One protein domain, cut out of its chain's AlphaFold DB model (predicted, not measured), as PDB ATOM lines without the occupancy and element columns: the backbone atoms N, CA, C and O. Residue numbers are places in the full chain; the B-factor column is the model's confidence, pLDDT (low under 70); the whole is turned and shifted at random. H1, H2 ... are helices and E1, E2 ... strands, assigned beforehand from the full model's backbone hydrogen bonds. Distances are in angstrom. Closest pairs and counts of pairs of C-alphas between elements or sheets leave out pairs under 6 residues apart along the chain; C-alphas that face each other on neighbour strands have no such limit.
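This is residues 30 to 88 of the 180 residues of the protein "Transposase" of Micrococcus luteus (UniProt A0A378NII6). A small three-stranded antiparallel sheet, E1 E2 E3, with the short helix H2 over one face and standing up from it, makes a small body, and the helix H1 is held away from that body on an arm. Residues 30 to 44, of which 31 to 41 belong to H1, stick out free and make much of the length. The printed part has 59 residues, with two named helices and three named strands in the order H1 E1 E2 E3 H2; the sheet's order is E1 - E2 - E3, and the class is mixed, helices and strands. The whole is loose, with a radius of gyration of the C-alphas of 14.8 A, and elongated, its C-alphas spanning 44 by 27 by 22 A.

Start at the sheet, where E2, residues 59 to 62, is the inner strand, and E1, residues 51 to 53, and E3, residues 73 to 76, are the edge strands. These three form a meander, each strand the antiparallel neighbour of the one before. E1 and E2 are a hairpin, antiparallel, with 141 degrees between their directions. Look there for the C-alphas of Leu 51 and Tyr 61, which face each other at 4.8 A, and for N 52 and O 60, within hydrogen-bond range at 2.9 A, with N 60 and O 52 at 2.8 A. E2 and E3 are also a hairpin, antiparallel at 161 degrees. Here the C-alphas of Gln 62 and His 73 face each other at 4.3 A, and N 59 and O 76 are within hydrogen-bond range at 2.8 A, as are N 74 and O 61 at 2.9 A. Next, move to H2, residues 78 to 86, which is on the sheet, with 12 pairs of C-alphas within 10 A. It lies over E3 at a height over the sheet of 9.0 A, and it stands up from the sheet, its line rising 48 degrees out of the local plane, which is only just fitted, to 6 C-alphas of the sheet. The closest C-alphas of H2 and E2 are those of Ala 78 and Val 59, 5.8 A apart. Last comes H1, residues 31 to 41, which is not on the sheet, with 0 pairs of C-alphas within 10 A; it is apart from E2, E3 and H2. In H1 and H2 every pair of O i and N i+4 is within hydrogen-bond range.

In the sheet, find C-alpha 59 at (141.799, 99.512, 215.257); from there E2 runs 10.2 A to C-alpha 62. E3, from His 73 to Trp 76, is also 10.2 A long, and E1, from Leu 51 to Ile 53, is 7.2 A. H2 runs 12.4 A from Ala 78 and ends at C-alpha 86, at (146.489, 106.384, 202.587). The first element, H1, begins at C-alpha 31, at (153.742, 131.680, 222.290), and reaches Ile 41 after 15.1 A.

The two C-alphas farthest apart are those of Glu 30 and Gln 56, at 45.3 A. Without residues 30 to 44 the remaining 44 residues span 28 by 25 by 19 A, with a radius of gyration of 10.8 A. The printed part has no cut from residue 30 to residue 88. The links E1 to E2 and E3 to H2 are tight, those from H1 to E1 and from E2 to E3 are short, and no link is long. The mean pLDDT of the printed part is 92.8, and no printed residue is under 70; H1 has a mean of 89.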
ATOM      1  N   GLU A  30     153.780 135.926 221.327       93.06
ATOM      2  CA  GLU A  30     152.532 135.297 221.767       93.06
ATOM      3  C   GLU A  30     152.589 133.773 221.597       93.06
ATOM      4  O   GLU A  30     151.867 133.179 220.789       93.06
ATOM      5  N   SER A  31     153.450 133.121 222.382       92.81
ATOM      6  CA  SER A  31     153.742 131.680 222.290       92.81
ATOM      7  C   SER A  31     152.491 130.795 222.243       92.81
ATOM      8  O   SER A  31     152.415 129.889 221.418       92.81
ATOM      9  N   HIS A  32     151.464 131.094 223.045       91.88
ATOM     10  CA  HIS A  32     150.206 130.342 223.048       91.88
ATOM     11  C   HIS A  32     149.395 130.502 221.743       91.88
ATOM     12  O   HIS A  32     148.796 129.539 221.254       91.88
ATOM     13  N   LYS A  33     149.376 131.700 221.136       89.88
ATOM     14  CA  LYS A  33     148.717 131.909 219.834       89.88
ATOM     15  C   LYS A  33     149.496 131.227 218.709       89.88
ATOM     16  O   LYS A  33     148.878 130.585 217.859       89.88
ATOM     17  N   LEU A  34     150.827 131.319 218.734       91.31
ATOM     18  CA  LEU A  34     151.704 130.624 217.791       91.31
ATOM     19  C   LEU A  34     151.543 129.106 217.897       91.31
ATOM     20  O   LEU A  34     151.378 128.445 216.878       91.31
ATOM     21  N   GLU A  35     151.486 128.550 219.107       90.81
ATOM     22  CA  GLU A  35     151.243 127.122 219.315       90.81
ATOM     23  C   GLU A  35     149.893 126.691 218.727       90.81
ATOM     24  O   GLU A  35     149.807 125.683 218.023       90.81
ATOM     25  N   LYS A  36     148.830 127.470 218.956       89.06
ATOM     26  CA  LYS A  36     147.510 127.203 218.373       89.06
ATOM     27  C   LYS A  36     147.546 127.230 216.842       89.06
ATOM     28  O   LYS A  36     146.925 126.373 216.211       89.06
ATOM     29  N   LEU A  37     148.272 128.180 216.250       88.94
ATOM     30  CA  LEU A  37     148.469 128.268 214.804       88.94
ATOM     31  C   LEU A  37     149.258 127.063 214.276       88.94
ATOM     32  O   LEU A  37     148.826 126.435 213.312       88.94
ATOM     33  N   CYS A  38     150.350 126.682 214.939       88.50
ATOM     34  CA  CYS A  38     151.126 125.493 214.605       88.50
ATOM     35  C   CYS A  38     150.249 124.239 214.649       88.50
ATOM     36  O   CYS A  38     150.166 123.537 213.650       88.50
ATOM     37  N   ARG A  39     149.493 124.017 215.735       85.31
ATOM     38  CA  ARG A  39     148.539 122.897 215.860       85.31
ATOM     39  C   ARG A  39     147.475 122.896 214.760       85.31
ATOM     40  O   ARG A  39     146.994 121.831 214.382       85.31
ATOM     41  N   TYR A  40     147.066 124.072 214.283       84.25
ATOM     42  CA  TYR A  40     146.121 124.197 213.175       84.25
ATOM     43  C   TYR A  40     146.760 123.819 211.833       84.25
ATOM     44  O   TYR A  40     146.168 123.049 211.079       84.25
ATOM     45  N   ILE A  41     147.970 124.314 211.554       84.25
ATOM     46  CA  ILE A  41     148.728 124.004 210.332       84.25
ATOM     47  C   ILE A  41     149.083 122.515 210.279       84.25
ATOM     48  O   ILE A  41     148.921 121.875 209.244       84.25
ATOM     49  N   THR A  42     149.524 121.948 211.402       83.50
ATOM     50  CA  THR A  42     149.940 120.545 211.514       83.50
ATOM     51  C   THR A  42     148.794 119.627 211.924       83.50
ATOM     52  O   THR A  42     149.039 118.523 212.412       83.50
ATOM     53  N   ARG A  43     147.539 120.075 211.798       84.00
ATOM     54  CA  ARG A  43     146.389 119.319 212.290       84.00
ATOM     55  C   ARG A  43     146.339 117.949 211.602       84.00
ATOM     56  O   ARG A  43     146.173 117.903 210.382       84.00
ATOM     57  N   PRO A  44     146.424 116.837 212.355       82.81
ATOM     58  CA  PRO A  44     146.353 115.513 211.759       82.81
ATOM     59  C   PRO A  44     144.964 115.272 211.160       82.81
ATOM     60  O   PRO A  44     143.957 115.821 211.623       82.81
ATOM     61  N   ALA A  45     144.900 114.413 210.141       84.38
ATOM     62  CA  ALA A  45     143.647 114.051 209.476       84.38
ATOM     63  C   ALA A  45     142.616 113.436 210.444       84.38
ATOM     64  O   ALA A  45     141.407 113.548 210.236       84.38
ATOM     65  N   ILE A  46     143.097 112.817 211.525       88.69
ATOM     66  CA  ILE A  46     142.293 112.205 212.578       88.69
ATOM     67  C   ILE A  46     142.799 112.620 213.963       88.69
ATOM     68  O   ILE A  46     143.960 112.958 214.152       88.69
ATOM     69  N   SER A  47     141.911 112.584 214.951       90.50
ATOM     70  CA  SER A  47     142.258 112.822 216.360       90.50
ATOM     71  C   SER A  47     142.754 111.539 217.029       90.50
ATOM     72  O   SER A  47     141.988 110.582 217.129       90.50
ATOM     73  N   GLU A  48     143.993 111.552 217.522       90.31
ATOM     74  CA  GLU A  48     144.631 110.429 218.231       90.31
ATOM     75  C   GLU A  48     143.911 110.054 219.529       90.31
ATOM     76  O   GLU A  48     143.762 108.880 219.831       90.31
ATOM     77  N   GLN A  49     143.353 111.034 220.246       92.31
ATOM     78  CA  GLN A  49     142.572 110.805 221.474       92.31
ATOM     79  C   GLN A  49     141.347 109.903 221.266       92.31
ATOM     80  O   GLN A  49     140.808 109.362 222.225       92.31
ATOM     81  N   ARG A  50     140.873 109.778 220.022       94.50
ATOM     82  CA  ARG A  50     139.729 108.935 219.651       94.50
ATOM     83  C   ARG A  50     140.155 107.600 219.048       94.50
ATOM     84  O   ARG A  50     139.289 106.833 218.640       94.50
ATOM     85  N   LEU A  51     141.455 107.334 218.949       95.38
ATOM     86  CA  LEU A  51     142.021 106.117 218.383       95.38
ATOM     87  C   LEU A  51     142.465 105.177 219.509       95.38
ATOM     88  O   LEU A  51     143.130 105.591 220.452       95.38
ATOM     89  N   SER A  52     142.102 103.903 219.411       96.50
ATOM     90  CA  SER A  52     142.500 102.864 220.364       96.50
ATOM     91  C   SER A  52     142.601 101.508 219.672       96.50
ATOM     92  O   SER A  52     142.081 101.325 218.571       96.50
ATOM     93  N   ILE A  53     143.262 100.549 220.317       97.00
ATOM     94  CA  ILE A  53     143.270  99.149 219.888       97.00
ATOM     95  C   ILE A  53     142.252  98.384 220.733       97.00
ATOM     96  O   ILE A  53     142.241  98.498 221.959       97.00
ATOM     97  N   SER A  54     141.358  97.642 220.083       95.00
ATOM     98  CA  SER A  54     140.379  96.801 220.765       95.00
ATOM     99  C   SER A  54     141.064  95.578 221.397       95.00
ATOM    100  O   SER A  54     142.142  95.179 220.954       95.00
ATOM    101  N   PRO A  55     140.435  94.908 222.380       93.06
ATOM    102  CA  PRO A  55     140.975  93.671 222.960       93.06
ATOM    103  C   PRO A  55     141.210  92.548 221.937       93.06
ATOM    104  O   PRO A  55     141.987  91.635 222.182       93.06
ATOM    105  N   GLN A  56     140.538  92.619 220.786       93.12
ATOM    106  CA  GLN A  56     140.665  91.673 219.676       93.12
ATOM    107  C   GLN A  56     141.778  92.076 218.689       93.12
ATOM    108  O   GLN A  56     141.895  91.481 217.623       93.12
ATOM    109  N   GLY A  57     142.565  93.113 219.001       93.38
ATOM    110  CA  GLY A  57     143.656  93.607 218.157       93.38
ATOM    111  C   GLY A  57     143.214  94.488 216.984       93.38
ATOM    112  O   GLY A  57     144.025  94.786 216.108       93.38
ATOM    113  N   ARG A  58     141.949  94.923 216.940       96.81
ATOM    114  CA  ARG A  58     141.418  95.762 215.853       96.81
ATOM    115  C   ARG A  58     141.617  97.241 216.146       96.81
ATOM    116  O   ARG A  58     141.619  97.659 217.302       96.81
ATOM    117  N   VAL A  59     141.725  98.057 215.104       97.31
ATOM    118  CA  VAL A  59     141.799  99.512 215.257       97.31
ATOM    119  C   VAL A  59     140.396 100.056 215.488       97.31
ATOM    120  O   VAL A  59     139.541  99.943 214.614       97.31
ATOM    121  N   ARG A  60     140.162 100.669 216.649       97.12
ATOM    122  CA  ARG A  60     138.890 101.270 217.053       97.12
ATOM    123  C   ARG A  60     138.982 102.791 217.028       97.12
ATOM    124  O   ARG A  60     139.843 103.380 217.682       97.12
ATOM    125  N   TYR A  61     138.044 103.433 216.336       96.38
ATOM    126  CA  TYR A  61     137.932 104.889 216.281       96.38
ATOM    127  C   TYR A  61     136.600 105.392 216.827       96.38
ATOM    128  O   TYR A  61     135.538 105.045 216.307       96.38
ATOM    129  N   GLN A  62     136.650 106.238 217.854       97.12
ATOM    130  CA  GLN A  62     135.478 106.835 218.481       97.12
ATOM    131  C   GLN A  62     134.900 107.973 217.632       97.12
ATOM    132  O   GLN A  62     135.581 108.926 217.232       97.12
ATOM    133  N   LEU A  63     133.596 107.908 217.384       95.31
ATOM    134  CA  LEU A  63     132.860 108.955 216.693       95.31
ATOM    135  C   LEU A  63     132.736 110.187 217.594       95.31
ATOM    136  O   LEU A  63     132.526 110.080 218.798       95.31
ATOM    137  N   LYS A  64     132.833 111.388 217.001       94.38
ATOM    138  CA  LYS A  64     132.617 112.646 217.748       94.38
ATOM    139  C   LYS A  64     131.197 112.703 218.320       94.38
ATOM    140  O   LYS A  64     130.980 113.233 219.403       94.38
ATOM    141  N   THR A  65     130.247 112.196 217.547       95.44
ATOM    142  CA  THR A  65     128.830 112.153 217.880       95.44
ATOM    143  C   THR A  65     128.333 110.752 217.539       95.44
ATOM    144  O   THR A  65     128.560 110.320 216.402       95.44
ATOM    145  N   PRO A  66     127.703 110.036 218.485       95.81
ATOM    146  CA  PRO A  66     127.126 108.728 218.211       95.81
ATOM    147  C   PRO A  66     126.099 108.797 217.079       95.81
ATOM    148  O   PRO A  66     125.400 109.800 216.910       95.81
ATOM    149  N   TRP A  67     125.988 107.728 216.298       95.19
ATOM    150  CA  TRP A  67     124.924 107.604 215.307       95.19
ATOM    151  C   TRP A  67     123.567 107.363 215.971       95.19
ATOM    152  O   TRP A  67     123.480 106.920 217.114       95.19
ATOM    153  N   ARG A  68     122.481 107.606 215.220       95.75
ATOM    154  CA  ARG A  68     121.099 107.419 215.706       95.75
ATOM    155  C   ARG A  68     120.810 105.995 216.184       95.75
ATOM    156  O   ARG A  68     119.960 105.806 217.037       95.75
ATOM    157  N   ASN A  69     121.526 105.011 215.647       95.81
ATOM    158  CA  ASN A  69     121.419 103.604 216.028       95.81
ATOM    159  C   ASN A  69     122.273 103.230 217.259       95.81
ATOM    160  O   ASN A  69     122.439 102.049 217.539       95.81
ATOM    161  N   GLY A  70     122.870 104.205 217.953       95.25
ATOM    162  CA  GLY A  70     123.719 103.975 219.123       95.25
ATOM    163  C   GLY A  70     125.175 103.624 218.806       95.25
ATOM    164  O   GLY A  70     125.965 103.439 219.730       95.25
ATOM    165  N   THR A  71     125.577 103.567 217.531       95.94
ATOM    166  CA  THR A  71     126.979 103.296 217.172       95.94
ATOM    167  C   THR A  71     127.872 104.433 217.657       95.94
ATOM    168  O   THR A  71     127.686 105.590 217.277       95.94
ATOM    169  N   THR A  72     128.859 104.104 218.490       96.56
ATOM    170  CA  THR A  72     129.797 105.065 219.095       96.56
ATOM    171  C   THR A  72     131.205 104.977 218.515       96.56
ATOM    172  O   THR A  72     131.952 105.950 218.589       96.56
ATOM    173  N   HIS A  73     131.569 103.838 217.925       95.81
ATOM    174  CA  HIS A  73     132.901 103.578 217.388       95.81
ATOM    175  C   HIS A  73     132.803 102.806 216.075       95.81
ATOM    176  O   HIS A  73     131.830 102.092 215.842       95.81
ATOM    177  N   VAL A  74     133.835 102.925 215.246       95.00
ATOM    178  CA  VAL A  74     134.037 102.073 214.071       95.00
ATOM    179  C   VAL A  74     135.313 101.269 214.277       95.00
ATOM    180  O   VAL A  74     136.277 101.786 214.843       95.00
ATOM    181  N   GLU A  75     135.308 100.014 213.842       95.81
ATOM    182  CA  GLU A  75     136.460  99.124 213.937       95.81
ATOM    183  C   GLU A  75     136.910  98.645 212.562       95.81
ATOM    184  O   GLU A  75     136.085  98.347 211.695       95.81
ATOM    185  N   TRP A  76     138.223  98.542 212.391       97.00
ATOM    186  CA  TRP A  76     138.862  98.023 211.188       97.00
ATOM    187  C   TRP A  76     140.014  97.103 211.553       97.00
ATOM    188  O   TRP A  76     140.597  97.205 212.636       97.00
ATOM    189  N   ASP A  77     140.394  96.255 210.608       96.88
ATOM    190  CA  ASP A  77     141.690  95.598 210.677       96.88
ATOM    191  C   ASP A  77     142.794  96.642 210.448       96.88
ATOM    192  O   ASP A  77     142.570  97.686 209.826       96.88
ATOM    193  N   ALA A  78     143.995  96.388 210.973       94.69
ATOM    194  CA  ALA A  78     145.076  97.374 210.946       94.69
ATOM    195  C   ALA A  78     145.422  97.828 209.515       94.69
ATOM    196  O   ALA A  78     145.605  99.020 209.265       94.69
ATOM    197  N   VAL A  79     145.444  96.889 208.566       96.31
ATOM    198  CA  VAL A  79     145.749  97.171 207.156       96.31
ATOM    199  C   VAL A  79     144.645  98.003 206.500       96.31
ATOM    200  O   VAL A  79     144.943  98.976 205.811       96.31
ATOM    201  N   ASP A  80     143.376  97.692 206.771       96.50
ATOM    202  CA  ASP A  80     142.232  98.442 206.239       96.50
ATOM    203  C   ASP A  80     142.203  99.882 206.749       96.50
ATOM    204  O   ASP A  80     141.886 100.817 206.007       96.50
ATOM    205  N   PHE A  81     142.543 100.076 208.022       94.94
ATOM    206  CA  PHE A  81     142.658 101.403 208.603       94.94
ATOM    207  C   PHE A  81     143.760 102.220 207.916       94.94
ATOM    208  O   PHE A  81     143.514 103.354 207.499       94.94
ATOM    209  N   ILE A  82     144.946 101.631 207.728       94.62
ATOM    210  CA  ILE A  82     146.058 102.272 207.013       94.62
ATOM    211  C   ILE A  82     145.660 102.587 205.568       94.62
ATOM    212  O   ILE A  82     145.917 103.693 205.100       94.62
ATOM    213  N   ALA A  83     144.976 101.676 204.876       95.75
ATOM    214  CA  ALA A  83     144.503 101.903 203.513       95.75
ATOM    215  C   ALA A  83     143.537 103.101 203.430       95.75
ATOM    216  O   ALA A  83     143.648 103.931 202.526       95.75
ATOM    217  N   LYS A  84     142.627 103.249 204.403       93.38
ATOM    218  CA  LYS A  84     141.720 104.410 204.486       93.38
ATOM    219  C   LYS A  84     142.463 105.717 204.747       93.38
ATOM    220  O   LYS A  84     142.076 106.741 204.189       93.38
ATOM    221  N   LEU A  85     143.523 105.695 205.555       92.12
ATOM    222  CA  LEU A  85     144.383 106.864 205.759       92.12
ATOM    223  C   LEU A  85     145.175 107.209 204.494       92.12
ATOM    224  O   LEU A  85     145.222 108.372 204.101       92.12
ATOM    225  N   ALA A  86     145.741 106.207 203.826       92.69
ATOM    226  CA  ALA A  86     146.489 106.384 202.587       92.69
ATOM    227  C   ALA A  86     145.619 106.974 201.467       92.69
ATOM    228  O   ALA A  86     146.107 107.775 200.677       92.69
ATOM    229  N   ALA A  87     144.319 106.665 201.441       91.50
ATOM    230  CA  ALA A  87     143.375 107.249 200.487       91.50
ATOM    231  C   ALA A  87     143.192 108.776 200.635       91.50
ATOM    232  O   ALA A  87     142.716 109.423 199.702       91.50
ATOM    233  N   LEU A  88     143.564 109.365 201.780       88.44
ATOM    234  CA  LEU A  88     143.573 110.821 201.968       88.44
ATOM    235  C   LEU A  88     144.795 111.487 201.326       88.44
ATOM    236  O   LEU A  88     144.785 112.699 201.113       88.44
TER     237      LEU A  88